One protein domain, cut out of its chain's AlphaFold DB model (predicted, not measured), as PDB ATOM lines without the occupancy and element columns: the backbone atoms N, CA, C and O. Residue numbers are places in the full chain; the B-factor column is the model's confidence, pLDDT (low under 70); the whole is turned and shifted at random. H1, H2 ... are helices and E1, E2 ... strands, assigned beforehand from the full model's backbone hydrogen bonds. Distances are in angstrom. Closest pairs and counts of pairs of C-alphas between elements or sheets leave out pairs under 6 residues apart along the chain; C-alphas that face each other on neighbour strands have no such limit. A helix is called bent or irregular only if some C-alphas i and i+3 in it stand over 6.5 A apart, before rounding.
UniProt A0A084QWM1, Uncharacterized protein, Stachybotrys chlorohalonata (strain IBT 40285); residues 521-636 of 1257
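AT A GLANCE: This is residues 521 to 636 of the 1257 residues of an uncharacterized protein of Stachybotrys chlorohalonata (strain IBT 40285) (UniProt A0A084QWM1). A strongly twisted wall of four antiparallel strands stands between helices: the long H1 runs along one face of it, and H5 crosses the opposite face. H2 and H3 pack on each other at one end of the strands, and H4 meets the sheet at that same end. These are three layers, with helices on both faces of a sheet: H1, H2 and H4 on one, H5 on the other. The printed part has 116 residues, with five named helices and four named strands in the order H1 E1 H2 H3 H4 E2 E3 H5 E4; the sheet runs E1, E2, E3, E4, and the class is mixed. It is compact, with a radius of gyration of the C-alphas of 14.3 A and spans of 42 by 32 by 24 A.

HOW THE PARTS SIT: Begin with H1, residues 522 to 539, which is on the sheet of E1, residues 551 to 556, E2, residues 592 to 597, E3, residues 603 to 609, and E4, residues 629 to 635. Its height over the sheet is 8.7 A, and on the local plane it stands at 1 degrees to E2, along the strands; look at the C-alphas of Leu 527 and Tyr 552, its closest to E1, 7.1 A apart. H2, residues 557 to 565, touches H3, residues 569 to 576, at a steep tilt of 46 degrees, opposite ways, closest at C-alphas Lys 564 and Gly 572, 5.1 A. H3 only grazes the sheet, with residues 571 to 575. H4, residues 580 to 587, is on the sheet, its C-alpha of Tyr 587 6.1 A from that of Gly 609 in E3, the closest pair. Between E1 and E2 find N 552 and O 595 at 2.8 A; in the hairpin E2 and E3, N 596 and O 605 at 2.8 A; between E3 and E4, N 606 and O 631 at 2.8 A. H5, residues 618 to 626, is on the sheet at a height of 9.0 A, across the strands at 84 degrees to E3 on the local plane. H5 is irregular: C-alphas 623 and 626 are 7.2 A apart. In H1, H2, H3 and H4 every O i to N i+4 pair is within hydrogen-bond range; in H5, 3 of 5.

IN THESE COORDINATES: Find C-alpha 522 at (127.202, -13.604, 257.362); from there H1 runs 25.7 A. E1 spans 15.5 A, E2 17.4 A, E3 19.6 A and H5 14.6 A. E4 runs 19.7 A to C-alpha 635 at (121.395, 1.638, 268.462).

THE WHOLE: The C-alphas farthest apart, Gln 540 and Lys 585, are 42.6 A apart. The printed part has no cut, and the link from H1 to E1 is long. Confidence is under 70 at residues 541 to 545, 599 to 602 and 611 to 630.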
ATOM      1  N   CYS A 521     131.127 -10.739 258.221       81.69
ATOM      2  CA  CYS A 521     130.705 -12.135 258.072       81.69
ATOM      3  C   CYS A 521     129.172 -12.266 258.090       81.69
ATOM      4  O   CYS A 521     128.481 -11.426 258.669       81.69
ATOM      5  N   ASP A 522     128.644 -13.343 257.503       78.81
ATOM      6  CA  ASP A 522     127.202 -13.604 257.362       78.81
ATOM      7  C   ASP A 522     126.430 -13.431 258.669       78.81
ATOM      8  O   ASP A 522     125.490 -12.649 258.735       78.81
ATOM      9  N   LEU A 523     126.929 -14.025 259.752       84.75
ATOM     10  CA  LEU A 523     126.316 -13.959 261.078       84.75
ATOM     11  C   LEU A 523     126.184 -12.524 261.633       84.75
ATOM     12  O   LEU A 523     125.249 -12.226 262.374       84.75
ATOM     13  N   CYS A 524     127.095 -11.615 261.265       85.44
ATOM     14  CA  CYS A 524     127.004 -10.192 261.623       85.44
ATOM     15  C   CYS A 524     126.086  -9.406 260.666       85.44
ATOM     16  O   CYS A 524     125.465  -8.425 261.084       85.44
ATOM     17  N   ARG A 525     125.949  -9.848 259.406       80.19
ATOM     18  CA  ARG A 525     124.957  -9.327 258.449       80.19
ATOM     19  C   ARG A 525     123.534  -9.713 258.849       80.19
ATOM     20  O   ARG A 525     122.655  -8.848 258.835       80.19
ATOM     21  N   ASP A 526     123.319 -10.950 259.285       82.44
ATOM     22  CA  ASP A 526     122.035 -11.432 259.801       82.44
ATOM     23  C   ASP A 526     121.631 -10.690 261.078       82.44
ATOM     24  O   ASP A 526     120.499 -10.208 261.168       82.44
ATOM     25  N   LEU A 527     122.570 -10.511 262.016       86.56
ATOM     26  CA  LEU A 527     122.357  -9.742 263.242       86.56
ATOM     27  C   LEU A 527     121.948  -8.288 262.949       86.56
ATOM     28  O   LEU A 527     120.929  -7.839 263.471       86.56
ATOM     29  N   SER A 528     122.675  -7.561 262.085       84.56
ATOM     30  CA  SER A 528     122.297  -6.176 261.734       84.56
ATOM     31  C   SER A 528     120.957  -6.113 260.989       84.56
ATOM     32  O   SER A 528     120.124  -5.247 261.253       84.56
ATOM     33  N   SER A 529     120.691  -7.086 260.111       79.88
ATOM     34  CA  SER A 529     119.417  -7.185 259.387       79.88
ATOM     35  C   SER A 529     118.230  -7.464 260.318       79.88
ATOM     36  O   SER A 529     117.119  -7.001 260.063       79.88
ATOM     37  N   ALA A 530     118.438  -8.229 261.391       83.56
ATOM     38  CA  ALA A 530     117.427  -8.499 262.409       83.56
ATOM     39  C   ALA A 530     117.188  -7.296 263.321       83.56
ATOM     40  O   ALA A 530     116.026  -6.955 263.561       83.56
ATOM     41  N   LEU A 531     118.274  -6.643 263.744       85.50
ATOM     42  CA  LEU A 531     118.289  -5.404 264.518       85.50
ATOM     43  C   LEU A 531     117.503  -4.297 263.792       85.50
ATOM     44  O   LEU A 531     116.515  -3.814 264.336       85.50
ATOM     45  N   GLY A 532     117.808  -4.007 262.523       81.31
ATOM     46  CA  GLY A 532     117.097  -2.985 261.737       81.31
ATOM     47  C   GLY A 532     115.593  -3.247 261.545       81.31
ATOM     48  O   GLY A 532     114.779  -2.323 261.607       81.31
ATOM     49  N   ARG A 533     115.177  -4.514 261.371       81.88
ATOM     50  CA  ARG A 533     113.743  -4.883 261.308       81.88
ATOM     51  C   ARG A 533     113.019  -4.664 262.639       81.88
ATOM     52  O   ARG A 533     111.834  -4.345 262.653       81.88
ATOM     53  N   TRP A 534     113.715  -4.882 263.747       82.94
ATOM     54  CA  TRP A 534     113.183  -4.742 265.098       82.94
ATOM     55  C   TRP A 534     113.147  -3.276 265.555       82.94
ATOM     56  O   TRP A 534     112.149  -2.844 266.125       82.94
ATOM     57  N   GLU A 535     114.148  -2.473 265.188       82.81
ATOM     58  CA  GLU A 535     114.153  -1.015 265.375       82.81
ATOM     59  C   GLU A 535     112.944  -0.353 264.706       82.81
ATOM     60  O   GLU A 535     112.278   0.476 265.321       82.81
ATOM     61  N   ALA A 536     112.591  -0.777 263.487       79.38
ATOM     62  CA  ALA A 536     111.393  -0.298 262.799       79.38
ATOM     63  C   ALA A 536     110.084  -0.660 263.537       79.38
ATOM     64  O   ALA A 536     109.153   0.143 263.564       79.38
ATOM     65  N   SER A 537     110.014  -1.832 264.181       79.00
ATOM     66  CA  SER A 537     108.874  -2.244 265.024       79.00
ATOM     67  C   SER A 537     108.789  -1.426 266.326       79.00
ATOM     68  O   SER A 537     107.690  -1.062 266.753       79.00
ATOM     69  N   ILE A 538     109.935  -1.067 266.915       77.06
ATOM     70  CA  ILE A 538     110.019  -0.171 268.079       77.06
ATOM     71  C   ILE A 538     109.619   1.267 267.711       77.06
ATOM     72  O   ILE A 538     108.847   1.884 268.445       77.06
ATOM     73  N   ALA A 539     110.085   1.791 266.574       74.81
ATOM     74  CA  ALA A 539     109.737   3.129 266.086       74.81
ATOM     75  C   ALA A 539     108.232   3.283 265.793       74.81
ATOM     76  O   ALA A 539     107.654   4.340 266.026       74.81
ATOM     77  N   GLN A 540     107.566   2.205 265.367       73.88
ATOM     78  CA  GLN A 540     106.108   2.135 265.175       73.88
ATOM     79  C   GLN A 540     105.321   1.938 266.491       73.88
ATOM     80  O   GLN A 540     104.167   1.503 266.471       73.88
ATOM     81  N   GLY A 541     105.939   2.181 267.653       67.62
ATOM     82  CA  GLY A 541     105.302   2.059 268.969       67.62
ATOM     83  C   GLY A 541     104.848   0.639 269.330       67.62
ATOM     84  O   GLY A 541     104.130   0.456 270.311       67.62
ATOM     85  N   SER A 542     105.270  -0.375 268.565       61.84
ATOM     86  CA  SER A 542     104.709  -1.728 268.604       61.84
ATOM     87  C   SER A 542     105.746  -2.831 268.902       61.84
ATOM     88  O   SER A 542     105.744  -3.842 268.199       61.84
ATOM     89  N   PRO A 543     106.611  -2.742 269.943       63.19
ATOM     90  CA  PRO A 543     107.716  -3.701 270.134       63.19
ATOM     91  C   PRO A 543     107.275  -5.172 270.262       63.19
ATOM     92  O   PRO A 543     108.011  -6.092 269.915       63.19
ATOM     93  N   GLN A 544     106.045  -5.400 270.738       63.59
ATOM     94  CA  GLN A 544     105.464  -6.733 270.929       63.59
ATOM     95  C   GLN A 544     105.078  -7.439 269.612       63.59
ATOM     96  O   GLN A 544     104.744  -8.621 269.641       63.59
ATOM     97  N   THR A 545     105.094  -6.748 268.464       63.31
ATOM     98  CA  THR A 545     104.729  -7.341 267.163       63.31
ATOM     99  C   THR A 545     105.916  -7.944 266.410       63.31
ATOM    100  O   THR A 545     105.705  -8.646 265.418       63.31
ATOM    101  N   TYR A 546     107.153  -7.739 266.877       74.88
ATOM    102  CA  TYR A 546     108.335  -8.347 266.270       74.88
ATOM    103  C   TYR A 546     108.340  -9.874 266.455       74.88
ATOM    104  O   TYR A 546     108.563 -10.384 267.551       74.88
ATOM    105  N   ARG A 547     108.128 -10.607 265.356       72.62
ATOM    106  CA  ARG A 547     108.160 -12.084 265.296       72.62
ATOM    107  C   ARG A 547     109.461 -12.652 264.706       72.62
ATOM    108  O   ARG A 547     109.492 -13.810 264.301       72.62
ATOM    109  N   GLY A 548     110.504 -11.832 264.578       75.00
ATOM    110  CA  GLY A 548     111.807 -12.278 264.081       75.00
ATOM    111  C   GLY A 548     112.646 -12.969 265.161       75.00
ATOM    112  O   GLY A 548     112.300 -12.962 266.342       75.00
ATOM    113  N   GLN A 549     113.775 -13.546 264.752       79.19
ATOM    114  CA  GLN A 549     114.763 -14.118 265.667       79.19
ATOM    115  C   GLN A 549     115.353 -13.029 266.578       79.19
ATOM    116  O   GLN A 549     115.775 -11.972 266.113       79.19
ATOM    117  N   THR A 550     115.401 -13.310 267.879       77.88
ATOM    118  CA  THR A 550     115.911 -12.407 268.926       77.88
ATOM    119  C   THR A 550     117.280 -12.799 269.473       77.88
ATOM    120  O   THR A 550     117.912 -11.986 270.137       77.88
ATOM    121  N   ASP A 551     117.736 -14.025 269.222       81.12
ATOM    122  CA  ASP A 551     118.886 -14.642 269.884       81.12
ATOM    123  C   ASP A 551     119.869 -15.195 268.841       81.12
ATOM    124  O   ASP A 551     119.508 -16.051 268.030       81.12
ATOM    125  N   TYR A 552     121.116 -14.724 268.878       85.75
ATOM    126  CA  TYR A 552     122.178 -15.033 267.920       85.75
ATOM    127  C   TYR A 552     123.413 -15.566 268.653       85.75
ATOM    128  O   TYR A 552     124.141 -14.804 269.288       85.75
ATOM    129  N   PHE A 553     123.681 -16.870 268.567       85.75
ATOM    130  CA  PHE A 553     124.956 -17.423 269.036       85.75
ATOM    131  C   PHE A 553     126.068 -16.966 268.087       85.75
ATOM    132  O   PHE A 553     126.001 -17.261 266.897       85.75
ATOM    133  N   LEU A 554     127.062 -16.219 268.582       86.44
ATOM    134  CA  LEU A 554     128.105 -15.633 267.732       86.44
ATOM    135  C   LEU A 554     129.313 -16.556 267.524       86.44
ATOM    136  O   LEU A 554     130.053 -16.334 266.565       86.44
ATOM    137  N   GLY A 555     129.508 -17.571 268.367       86.44
ATOM    138  CA  GLY A 555     130.647 -18.499 268.339       86.44
ATOM    139  C   GLY A 555     131.538 -18.389 269.578       86.44
ATOM    140  O   GLY A 555     131.223 -17.668 270.528       86.44
ATOM    141  N   LEU A 556     132.667 -19.091 269.561       86.44
ATOM    142  CA  LEU A 556     133.739 -18.956 270.545       86.44
ATOM    143  C   LEU A 556     134.611 -17.728 270.238       86.44
ATOM    144  O   LEU A 556     134.680 -17.255 269.101       86.44
ATOM    145  N   SER A 557     135.334 -17.220 271.236       86.56
ATOM    146  CA  SER A 557     136.278 -16.103 271.086       86.56
ATOM    147  C   SER A 557     137.310 -16.361 269.979       86.56
ATOM    148  O   SER A 557     137.600 -15.461 269.188       86.56
ATOM    149  N   ALA A 558     137.774 -17.609 269.848       86.12
ATOM    150  CA  ALA A 558     138.626 -18.069 268.755       86.12
ATOM    151  C   ALA A 558     137.975 -17.873 267.370       86.12
ATOM    152  O   ALA A 558     138.607 -17.330 266.466       86.12
ATOM    153  N   ASP A 559     136.692 -18.213 267.205       88.44
ATOM    154  CA  ASP A 559     135.971 -18.040 265.938       88.44
ATOM    155  C   ASP A 559     135.828 -16.563 265.556       88.44
ATOM    156  O   ASP A 559     135.793 -16.218 264.370       88.44
ATOM    157  N   LEU A 560     135.667 -15.674 266.545       90.06
ATOM    158  CA  LEU A 560     135.619 -14.231 266.304       90.06
ATOM    159  C   LEU A 560     137.004 -13.704 265.892       90.06
ATOM    160  O   LEU A 560     137.073 -12.923 264.945       90.06
ATOM    161  N   GLU A 561     138.095 -14.160 266.519       88.62
ATOM    162  CA  GLU A 561     139.468 -13.800 266.118       88.62
ATOM    163  C   GLU A 561     139.784 -14.324 264.698       88.62
ATOM    164  O   GLU A 561     140.357 -13.595 263.888       88.62
ATOM    165  N   VAL A 562     139.324 -15.531 264.338       87.31
ATOM    166  CA  VAL A 562     139.444 -16.103 262.978       87.31
ATOM    167  C   VAL A 562     138.620 -15.331 261.941       87.31
ATOM    168  O   VAL A 562     139.049 -15.170 260.798       87.31
ATOM    169  N   ARG A 563     137.434 -14.820 262.294       88.88
ATOM    170  CA  ARG A 563     136.649 -13.966 261.381       88.88
ATOM    171  C   ARG A 563     137.240 -12.563 261.257       88.88
ATOM    172  O   ARG A 563     137.238 -12.012 260.162       88.88
ATOM    173  N   LYS A 564     137.789 -12.010 262.338       85.06
ATOM    174  CA  LYS A 564     138.531 -10.741 262.372       85.06
ATOM    175  C   LYS A 564     139.813 -10.805 261.531       85.06
ATOM    176  O   LYS A 564     140.056  -9.882 260.762       85.06
ATOM    177  N   SER A 565     140.593 -11.890 261.599       78.62
ATOM    178  CA  SER A 565     141.782 -12.068 260.742       78.62
ATOM    179  C   SER A 565     141.421 -12.253 259.262       78.62
ATOM    180  O   SER A 565     142.153 -11.788 258.393       78.62
ATOM    181  N   LYS A 566     140.239 -12.815 258.971       74.12
ATOM    182  CA  LYS A 566     139.597 -12.812 257.641       74.12
ATOM    183  C   LYS A 566     138.934 -11.472 257.259       74.12
ATOM    184  O   LYS A 566     138.251 -11.410 256.242       74.12
ATOM    185  N   GLY A 567     139.125 -10.406 258.042       70.75
ATOM    186  CA  GLY A 567     138.690  -9.040 257.725       70.75
ATOM    187  C   GLY A 567     137.347  -8.590 258.314       70.75
ATOM    188  O   GLY A 567     136.925  -7.477 258.022       70.75
ATOM    189  N   CYS A 568     136.669  -9.394 259.142       78.38
ATOM    190  CA  CYS A 568     135.367  -9.019 259.710       78.38
ATOM    191  C   CYS A 568     135.481  -7.897 260.761       78.38
ATOM    192  O   CYS A 568     135.866  -8.142 261.914       78.38
ATOM    193  N   VAL A 569     135.059  -6.688 260.388       79.94
ATOM    194  CA  VAL A 569     135.068  -5.483 261.234       79.94
ATOM    195  C   VAL A 569     134.164  -5.648 262.460       79.94
ATOM    196  O   VAL A 569     134.571  -5.288 263.567       79.94
ATOM    197  N   SER A 570     132.986  -6.271 262.317       87.69
ATOM    198  CA  SER A 570     132.109  -6.558 263.464       87.69
ATOM    199  C   SER A 570     132.780  -7.445 264.502       87.69
ATOM    200  O   SER A 570     132.862  -7.043 265.659       87.69
ATOM    201  N   CYS A 571     133.321  -8.604 264.108       90.00
ATOM    202  CA  CYS A 571     134.007  -9.500 265.044       90.00
ATOM    203  C   CYS A 571     135.202  -8.808 265.719       90.00
ATOM    204  O   CYS A 571     135.406  -8.993 266.917       90.00
ATOM    205  N   GLY A 572     135.938  -7.964 264.983       86.75
ATOM    206  CA  GLY A 572     136.995  -7.122 265.544       86.75
ATOM    207  C   GLY A 572     136.493  -6.160 266.625       86.75
ATOM    208  O   GLY A 572     137.037  -6.148 267.725       86.75
ATOM    209  N   SER A 573     135.434  -5.396 266.339       87.00
ATOM    210  CA  SER A 573     134.869  -4.423 267.288       87.00
ATOM    211  C   SER A 573     134.208  -5.071 268.511       87.00
ATOM    212  O   SER A 573     134.380  -4.587 269.625       87.00
ATOM    213  N   ILE A 574     133.533  -6.213 268.338       88.69
ATOM    214  CA  ILE A 574     132.920  -6.980 269.432       88.69
ATOM    215  C   ILE A 574     134.004  -7.474 270.397       88.69
ATOM    216  O   ILE A 574     133.876  -7.267 271.602       88.69
ATOM    217  N   LEU A 575     135.107  -8.026 269.879       85.94
ATOM    218  CA  LEU A 575     136.261  -8.435 270.692       85.94
ATOM    219  C   LEU A 575     136.982  -7.258 271.364       85.94
ATOM    220  O   LEU A 575     137.541  -7.441 272.440       85.94
ATOM    221  N   ALA A 576     136.978  -6.072 270.751       81.69
ATOM    222  CA  ALA A 576     137.578  -4.866 271.323       81.69
ATOM    223  C   ALA A 576     136.687  -4.171 272.373       81.69
ATOM    224  O   ALA A 576     137.186  -3.363 273.151       81.69
ATOM    225  N   SER A 577     135.384  -4.466 272.420       79.38
ATOM    226  CA  SER A 577     134.431  -3.763 273.294       79.38
ATOM    227  C   SER A 577     134.440  -4.173 274.771       79.38
ATOM    228  O   SER A 577     133.602  -3.696 275.534       79.38
ATOM    229  N   GLN A 578     135.361  -5.041 275.196       77.00
ATOM    230  CA  GLN A 578     135.560  -5.476 276.585       77.00
ATOM    231  C   GLN A 578     137.055  -5.721 276.845       77.00
ATOM    232  O   GLN A 578     137.787  -6.062 275.917       77.00
ATOM    233  N   ASP A 579     137.506  -5.625 278.101       75.88
ATOM    234  CA  ASP A 579     138.868  -6.051 278.453       75.88
ATOM    235  C   ASP A 579     139.006  -7.579 278.325       75.88
ATOM    236  O   ASP A 579     138.399  -8.363 279.069       75.88
ATOM    237  N   LYS A 580     139.849  -7.995 277.375       75.25
ATOM    238  CA  LYS A 580     140.197  -9.392 277.115       75.25
ATOM    239  C   LYS A 580     140.881 -10.053 278.319       75.25
ATOM    240  O   LYS A 580     140.598 -11.217 278.579       75.25
ATOM    241  N   LYS A 581     141.711  -9.333 279.086       78.31
ATOM    242  CA  LYS A 581     142.413  -9.862 280.272       78.31
ATOM    243  C   LYS A 581     141.419 -10.241 281.370       78.31
ATOM    244  O   LYS A 581     141.527 -11.313 281.960       78.31
ATOM    245  N   GLU A 582     140.419  -9.396 281.623       75.62
ATOM    246  CA  GLU A 582     139.358  -9.693 282.590       75.62
ATOM    247  C   GLU A 582     138.455 -10.848 282.146       75.62
ATOM    248  O   GLU A 582     138.123 -11.707 282.964       75.62
ATOM    249  N   LEU A 583     138.072 -10.903 280.863       76.25
ATOM    250  CA  LEU A 583     137.312 -12.041 280.328       76.25
ATOM    251  C   LEU A 583     138.110 -13.348 280.460       76.25
ATOM    252  O   LEU A 583     137.565 -14.344 280.935       76.25
ATOM    253  N   GLN A 584     139.408 -13.327 280.144       79.50
ATOM    254  CA  GLN A 584     140.296 -14.478 280.327       79.50
ATOM    255  C   GLN A 584     140.459 -14.870 281.804       79.50
ATOM    256  O   GLN A 584     140.467 -16.058 282.115       79.50
ATOM    257  N   LYS A 585     140.513 -13.904 282.731       80.56
ATOM    258  CA  LYS A 585     140.569 -14.168 284.179       80.56
ATOM    259  C   LYS A 585     139.278 -14.793 284.727       80.56
ATOM    260  O   LYS A 585     139.353 -15.607 285.643       80.56
ATOM    261  N   MET A 586     138.109 -14.411 284.206       74.44
ATOM    262  CA  MET A 586     136.815 -14.948 284.657       74.44
ATOM    263  C   MET A 586     136.452 -16.294 284.022       74.44
ATOM    264  O   MET A 586     135.812 -17.116 284.675       74.44
ATOM    265  N   TYR A 587     136.819 -16.508 282.756       77.00
ATOM    266  CA  TYR A 587     136.292 -17.615 281.953       77.00
ATOM    267  C   TYR A 587     137.372 -18.560 281.392       77.00
ATOM    268  O   TYR A 587     137.067 -19.710 281.087       77.00
ATOM    269  N   GLY A 588     138.640 -18.146 281.344       77.88
ATOM    270  CA  GLY A 588     139.726 -18.873 280.676       77.88
ATOM    271  C   GLY A 588     139.993 -18.346 279.261       77.88
ATOM    272  O   GLY A 588     139.366 -17.391 278.810       77.88
ATOM    273  N   GLU A 589     140.954 -18.934 278.545       79.00
ATOM    274  CA  GLU A 589     141.419 -18.370 277.264       79.00
ATOM    275  C   GLU A 589     140.372 -18.396 276.139       79.00
ATOM    276  O   GLU A 589     140.350 -17.496 275.295       79.00
ATOM    277  N   ILE A 590     139.493 -19.404 276.145       77.31
ATOM    278  CA  ILE A 590     138.415 -19.581 275.170       77.31
ATOM    279  C   ILE A 590     137.077 -19.490 275.901       77.31
ATOM    280  O   ILE A 590     136.818 -20.247 276.830       77.31
ATOM    281  N   TYR A 591     136.225 -18.574 275.448       82.00
ATOM    282  CA  TYR A 591     134.901 -18.300 276.008       82.00
ATOM    283  C   TYR A 591     133.903 -18.050 274.874       82.00
ATOM    284  O   TYR A 591     134.282 -17.612 273.786       82.00
ATOM    285  N   ALA A 592     132.625 -18.333 275.107       82.56
ATOM    286  CA  ALA A 592     131.573 -18.168 274.113       82.56
ATOM    287  C   ALA A 592     130.995 -16.747 274.101       82.56
ATOM    288  O   ALA A 592     131.029 -16.031 275.107       82.56
ATOM    289  N   VAL A 593     130.434 -16.367 272.952       86.25
ATOM    290  CA  VAL A 593     129.850 -15.050 272.680       86.25
ATOM    291  C   VAL A 593     128.444 -15.224 272.101       86.25
ATOM    292  O   VAL A 593     128.214 -16.075 271.238       86.25
ATOM    293  N   SER A 594     127.471 -14.433 272.545       85.69
ATOM    294  CA  SER A 594     126.117 -14.395 271.962       85.69
ATOM    295  C   SER A 594     125.548 -12.978 271.961       85.69
ATOM    296  O   SER A 594     125.986 -12.137 272.737       85.69
ATOM    297  N   ALA A 595     124.592 -12.707 271.075       87.44
ATOM    298  CA  ALA A 595     123.940 -11.412 270.913       87.44
ATOM    299  C   ALA A 595     122.408 -11.552 271.001       87.44
ATOM    300  O   ALA A 595     121.839 -12.483 270.429       87.44
ATOM    301  N   HIS A 596     121.736 -10.649 271.723       85.69
ATOM    302  CA  HIS A 596     120.314 -10.777 272.071       85.69
ATOM    303  C   HIS A 596     119.553  -9.440 271.957       85.69
ATOM    304  O   HIS A 596     119.938  -8.450 272.579       85.69
ATOM    305  N   LEU A 597     118.448  -9.411 271.203       84.00
ATOM    306  CA  LEU A 597     117.577  -8.240 271.000       84.00
ATOM    307  C   LEU A 597     116.496  -8.151 272.093       84.00
ATOM    308  O   LEU A 597     115.690  -9.071 272.260       84.00
ATOM    309  N   ARG A 598     116.428  -7.039 272.841       74.56
ATOM    310  CA  ARG A 598     115.487  -6.903 273.971       74.56
ATOM    311  C   ARG A 598     114.089  -6.466 273.521       74.56
ATOM    312  O   ARG A 598     113.794  -5.285 273.551       74.56
ATOM    313  N   VAL A 599     113.175  -7.396 273.229       65.19
ATOM    314  CA  VAL A 599     111.779  -7.178 272.735       65.19
ATOM    315  C   VAL A 599     110.989  -5.959 273.289       65.19
ATOM    316  O   VAL A 599     110.062  -5.508 272.630       65.19
ATOM    317  N   LYS A 600     111.314  -5.390 274.461       62.78
ATOM    318  CA  LYS A 600     110.660  -4.193 275.036       62.78
ATOM    319  C   LYS A 600     111.474  -2.876 275.014       62.78
ATOM    320  O   LYS A 600     110.936  -1.876 275.476       62.78
ATOM    321  N   GLN A 601     112.732  -2.844 274.560       64.75
ATOM    322  CA  GLN A 601     113.622  -1.662 274.626       64.75
ATOM    323  C   GLN A 601     114.662  -1.662 273.488       64.75
ATOM    324  O   GLN A 601     115.119  -2.747 273.148       64.75
ATOM    325  N   PRO A 602     115.129  -0.509 272.964       69.12
ATOM    326  CA  PRO A 602     116.100  -0.426 271.857       69.12
ATOM    327  C   PRO A 602     117.563  -0.760 272.253       69.12
ATOM    328  O   PRO A 602     118.502  -0.066 271.866       69.12
ATOM    329  N   LEU A 603     117.762  -1.836 273.023       76.56
ATOM    330  CA  LEU A 603     119.066  -2.377 273.417       76.56
ATOM    331  C   LEU A 603     119.365  -3.724 272.740       76.56
ATOM    332  O   LEU A 603     118.561  -4.663 272.811       76.56
ATOM    333  N   LEU A 604     120.568  -3.837 272.175       85.88
ATOM    334  CA  LEU A 604     121.220  -5.112 271.883       85.88
ATOM    335  C   LEU A 604     122.112  -5.487 273.076       85.88
ATOM    336  O   LEU A 604     122.901  -4.674 273.550       85.88
ATOM    337  N   TYR A 605     122.022  -6.725 273.548       84.62
ATOM    338  CA  TYR A 605     122.959  -7.284 274.523       84.62
ATOM    339  C   TYR A 605     123.999  -8.154 273.823       84.62
ATOM    340  O   TYR A 605     123.632  -8.928 272.941       84.62
ATOM    341  N   ILE A 606     125.259  -8.105 274.260       85.56
ATOM    342  CA  ILE A 606     126.266  -9.137 273.978       85.56
ATOM    343  C   ILE A 606     126.649  -9.817 275.295       85.56
ATOM    344  O   ILE A 606     126.989  -9.154 276.272       85.56
ATOM    345  N   THR A 607     126.557 -11.141 275.340       82.19
ATOM    346  CA  THR A 607     126.841 -11.977 276.513       82.19
ATOM    347  C   THR A 607     128.131 -12.768 276.308       82.19
ATOM    348  O   THR A 607     128.408 -13.249 275.206       82.19
ATOM    349  N   TRP A 608     128.912 -12.901 277.382       82.88
ATOM    350  CA  TRP A 608     130.223 -13.553 277.390       82.88
ATOM    351  C   TRP A 608     130.284 -14.602 278.503       82.88
ATOM    352  O   TRP A 608     129.962 -14.283 279.649       82.88
ATOM    353  N   GLY A 609     130.715 -15.831 278.210       76.69
ATOM    354  CA  GLY A 609     130.847 -16.845 279.260       76.69
ATOM    355  C   GLY A 609     131.160 -18.266 278.797       76.69
ATOM    356  O   GLY A 609     131.261 -18.556 277.606       76.69
ATOM    357  N   ASN A 610     131.276 -19.175 279.767       71.81
ATOM    358  CA  ASN A 610     131.625 -20.583 279.550       71.81
ATOM    359  C   ASN A 610     130.422 -21.442 279.136       71.81
ATOM    360  O   ASN A 610     130.007 -22.360 279.843       71.81
ATOM    361  N   LEU A 611     129.874 -21.152 277.954       62.34
ATOM    362  CA  LEU A 611     128.997 -22.087 277.254       62.34
ATOM    363  C   LEU A 611     129.858 -23.195 276.638       62.34
ATOM    364  O   LEU A 611     130.791 -22.911 275.888       62.34
ATOM    365  N   LYS A 612     129.536 -24.459 276.934       53.97
ATOM    366  CA  LYS A 612     130.140 -25.596 276.230       53.97
ATOM    367  C   LYS A 612     129.639 -25.643 274.785       53.97
ATOM    368  O   LYS A 612     128.480 -25.326 274.509       53.97
ATOM    369  N   GLU A 613     130.527 -26.058 273.894       46.53
ATOM    370  CA  GLU A 613     130.265 -26.235 272.468       46.53
ATOM    371  C   GLU A 613     129.074 -27.189 272.231       46.53
ATOM    372  O   GLU A 613     128.877 -28.150 272.979       46.53
ATOM    373  N   GLY A 614     128.238 -26.894 271.228       49.50
ATOM    374  CA  GLY A 614     127.072 -27.714 270.861       49.50
ATOM    375  C   GLY A 614     125.787 -27.531 271.688       49.50
ATOM    376  O   GLY A 614     124.798 -28.198 271.402       49.50
ATOM    377  N   ASN A 615     125.738 -26.646 272.694       55.25
ATOM    378  CA  ASN A 615     124.512 -26.436 273.482       55.25
ATOM    379  C   ASN A 615     123.547 -25.427 272.816       55.25
ATOM    380  O   ASN A 615     123.640 -24.214 273.033       55.25
ATOM    381  N   GLU A 616     122.625 -25.930 271.989       52.84
ATOM    382  CA  GLU A 616     121.746 -25.119 271.130       52.84
ATOM    383  C   GLU A 616     120.620 -24.356 271.852       52.84
ATOM    384  O   GLU A 616     120.143 -23.354 271.309       52.84
ATOM    385  N   ASP A 617     120.241 -24.709 273.083       63.25
ATOM    386  CA  ASP A 617     119.050 -24.136 273.726       63.25
ATOM    387  C   ASP A 617     119.169 -22.634 274.078       63.25
ATOM    388  O   ASP A 617     120.010 -22.184 274.867       63.25
ATOM    389  N   ALA A 618     118.253 -21.842 273.517       61.03
ATOM    390  CA  ALA A 618     118.117 -20.418 273.800       61.03
ATOM    391  C   ALA A 618     117.478 -20.130 275.172       61.03
ATOM    392  O   ALA A 618     117.686 -19.045 275.713       61.03
ATOM    393  N   ALA A 619     116.701 -21.043 275.765       62.59
ATOM    394  CA  ALA A 619     116.212 -20.882 277.135       62.59
ATOM    395  C   ALA A 619     117.361 -21.029 278.148       62.59
ATOM    396  O   ALA A 619     117.518 -20.157 279.004       62.59
ATOM    397  N   TYR A 620     118.233 -22.028 277.991       64.19
ATOM    398  CA  TYR A 620     119.454 -22.194 278.782       64.19
ATOM    399  C   TYR A 620     120.406 -20.998 278.645       64.19
ATOM    400  O   TYR A 620     120.815 -20.430 279.657       64.19
ATOM    401  N   ARG A 621     120.700 -20.525 277.421       64.38
ATOM    402  CA  ARG A 621     121.521 -19.306 277.241       64.38
ATOM    403  C   ARG A 621     120.915 -18.070 277.921       64.38
ATOM    404  O   ARG A 621     121.660 -17.244 278.439       64.38
ATOM    405  N   ARG A 622     119.581 -17.952 277.968       59.75
ATOM    406  CA  ARG A 622     118.886 -16.836 278.637       59.75
ATOM    407  C   ARG A 622     118.764 -17.001 280.158       59.75
ATOM    408  O   ARG A 622     118.760 -15.992 280.856       59.75
ATOM    409  N   SER A 623     118.722 -18.220 280.701       57.56
ATOM    410  CA  SER A 623     118.672 -18.430 282.160       57.56
ATOM    411  C   SER A 623     119.977 -18.024 282.855       57.56
ATOM    412  O   SER A 623     119.945 -17.553 283.990       57.56
ATOM    413  N   GLN A 624     121.113 -18.107 282.152       55.88
ATOM    414  CA  GLN A 624     122.426 -17.693 282.663       55.88
ATOM    415  C   GLN A 624     122.686 -16.173 282.630       55.88
ATOM    416  O   GLN A 624     123.756 -15.742 283.057       55.88
ATOM    417  N   ILE A 625     121.741 -15.340 282.171       49.12
ATOM    418  CA  ILE A 625     121.922 -13.872 282.079       49.12
ATOM    419  C   ILE A 625     122.258 -13.228 283.439       49.12
ATOM    420  O   ILE A 625     122.952 -12.218 283.478       49.12
ATOM    421  N   TRP A 626     121.842 -13.834 284.554       44.22
ATOM    422  CA  TRP A 626     122.165 -13.364 285.908       44.22
ATOM    423  C   TRP A 626     123.600 -13.679 286.377       44.22
ATOM    424  O   TRP A 626     124.024 -13.141 287.396       44.22
ATOM    425  N   ASN A 627     124.347 -14.520 285.648       47.94
ATOM    426  CA  ASN A 627     125.652 -15.060 286.062       47.94
ATOM    427  C   ASN A 627     126.837 -14.619 285.170       47.94
ATOM    428  O   ASN A 627     127.978 -14.984 285.456       47.94
ATOM    429  N   PHE A 628     126.598 -13.882 284.079       57.00
ATOM    430  CA  PHE A 628     127.609 -13.601 283.048       57.00
ATOM    431  C   PHE A 628     127.834 -12.108 282.781       57.00
ATOM    432  O   PHE A 628     126.924 -11.289 282.909       57.00
ATOM    433  N   ARG A 629     129.055 -11.752 282.349       62.88
ATOM    434  CA  ARG A 629     129.378 -10.390 281.904       62.88
ATOM    435  C   ARG A 629     128.568 -10.071 280.647       62.88
ATOM    436  O   ARG A 629     128.598 -10.822 279.671       62.88
ATOM    437  N   CYS A 630     127.862  -8.943 280.665       65.75
ATOM    438  CA  CYS A 630     126.986  -8.537 279.575       65.75
ATOM    439  C   CYS A 630     127.276  -7.095 279.141       65.75
ATOM    440  O   CYS A 630     127.207  -6.167 279.944       65.75
ATOM    441  N   SER A 631     127.599  -6.919 277.862       75.25
ATOM    442  CA  SER A 631     127.764  -5.621 277.212       75.25
ATOM    443  C   SER A 631     126.404  -5.157 276.697       75.25
ATOM    444  O   SER A 631     125.767  -5.853 275.907       75.25
ATOM    445  N   MET A 632     125.952  -3.986 277.134       81.88
ATOM    446  CA  MET A 632     124.718  -3.365 276.650       81.88
ATOM    447  C   MET A 632     125.058  -2.391 275.524       81.88
ATOM    448  O   MET A 632     126.030  -1.647 275.638       81.88
ATOM    449  N   LEU A 633     124.281  -2.394 274.442       85.81
ATOM    450  CA  LEU A 633     124.543  -1.593 273.250       85.81
ATOM    451  C   LEU A 633     123.282  -0.846 272.809       85.81
ATOM    452  O   LEU A 633     122.248  -1.455 272.530       85.81
ATOM    453  N   LEU A 634     123.396   0.475 272.714       83.56
ATOM    454  CA  LEU A 634     122.407   1.371 272.129       83.56
ATOM    455  C   LEU A 634     122.554   1.408 270.607       83.56
ATOM    456  O   LEU A 634     123.658   1.591 270.088       83.56
ATOM    457  N   SER A 635     121.433   1.328 269.894       85.12
ATOM    458  CA  SER A 635     121.395   1.638 268.462       85.12
ATOM    459  C   SER A 635     121.449   3.141 268.216       85.12
ATOM    460  O   SER A 635     120.704   3.894 268.839       85.12
ATOM    461  N   THR A 636     122.282   3.585 267.272       85.56
ATOM    462  CA  THR A 636     122.341   4.993 266.844       85.56
ATOM    463  C   THR A 636     121.309   5.337 265.766       85.56
ATOM    464  O   THR A 636     121.311   6.463 265.259       85.56
TER     465      THR A 636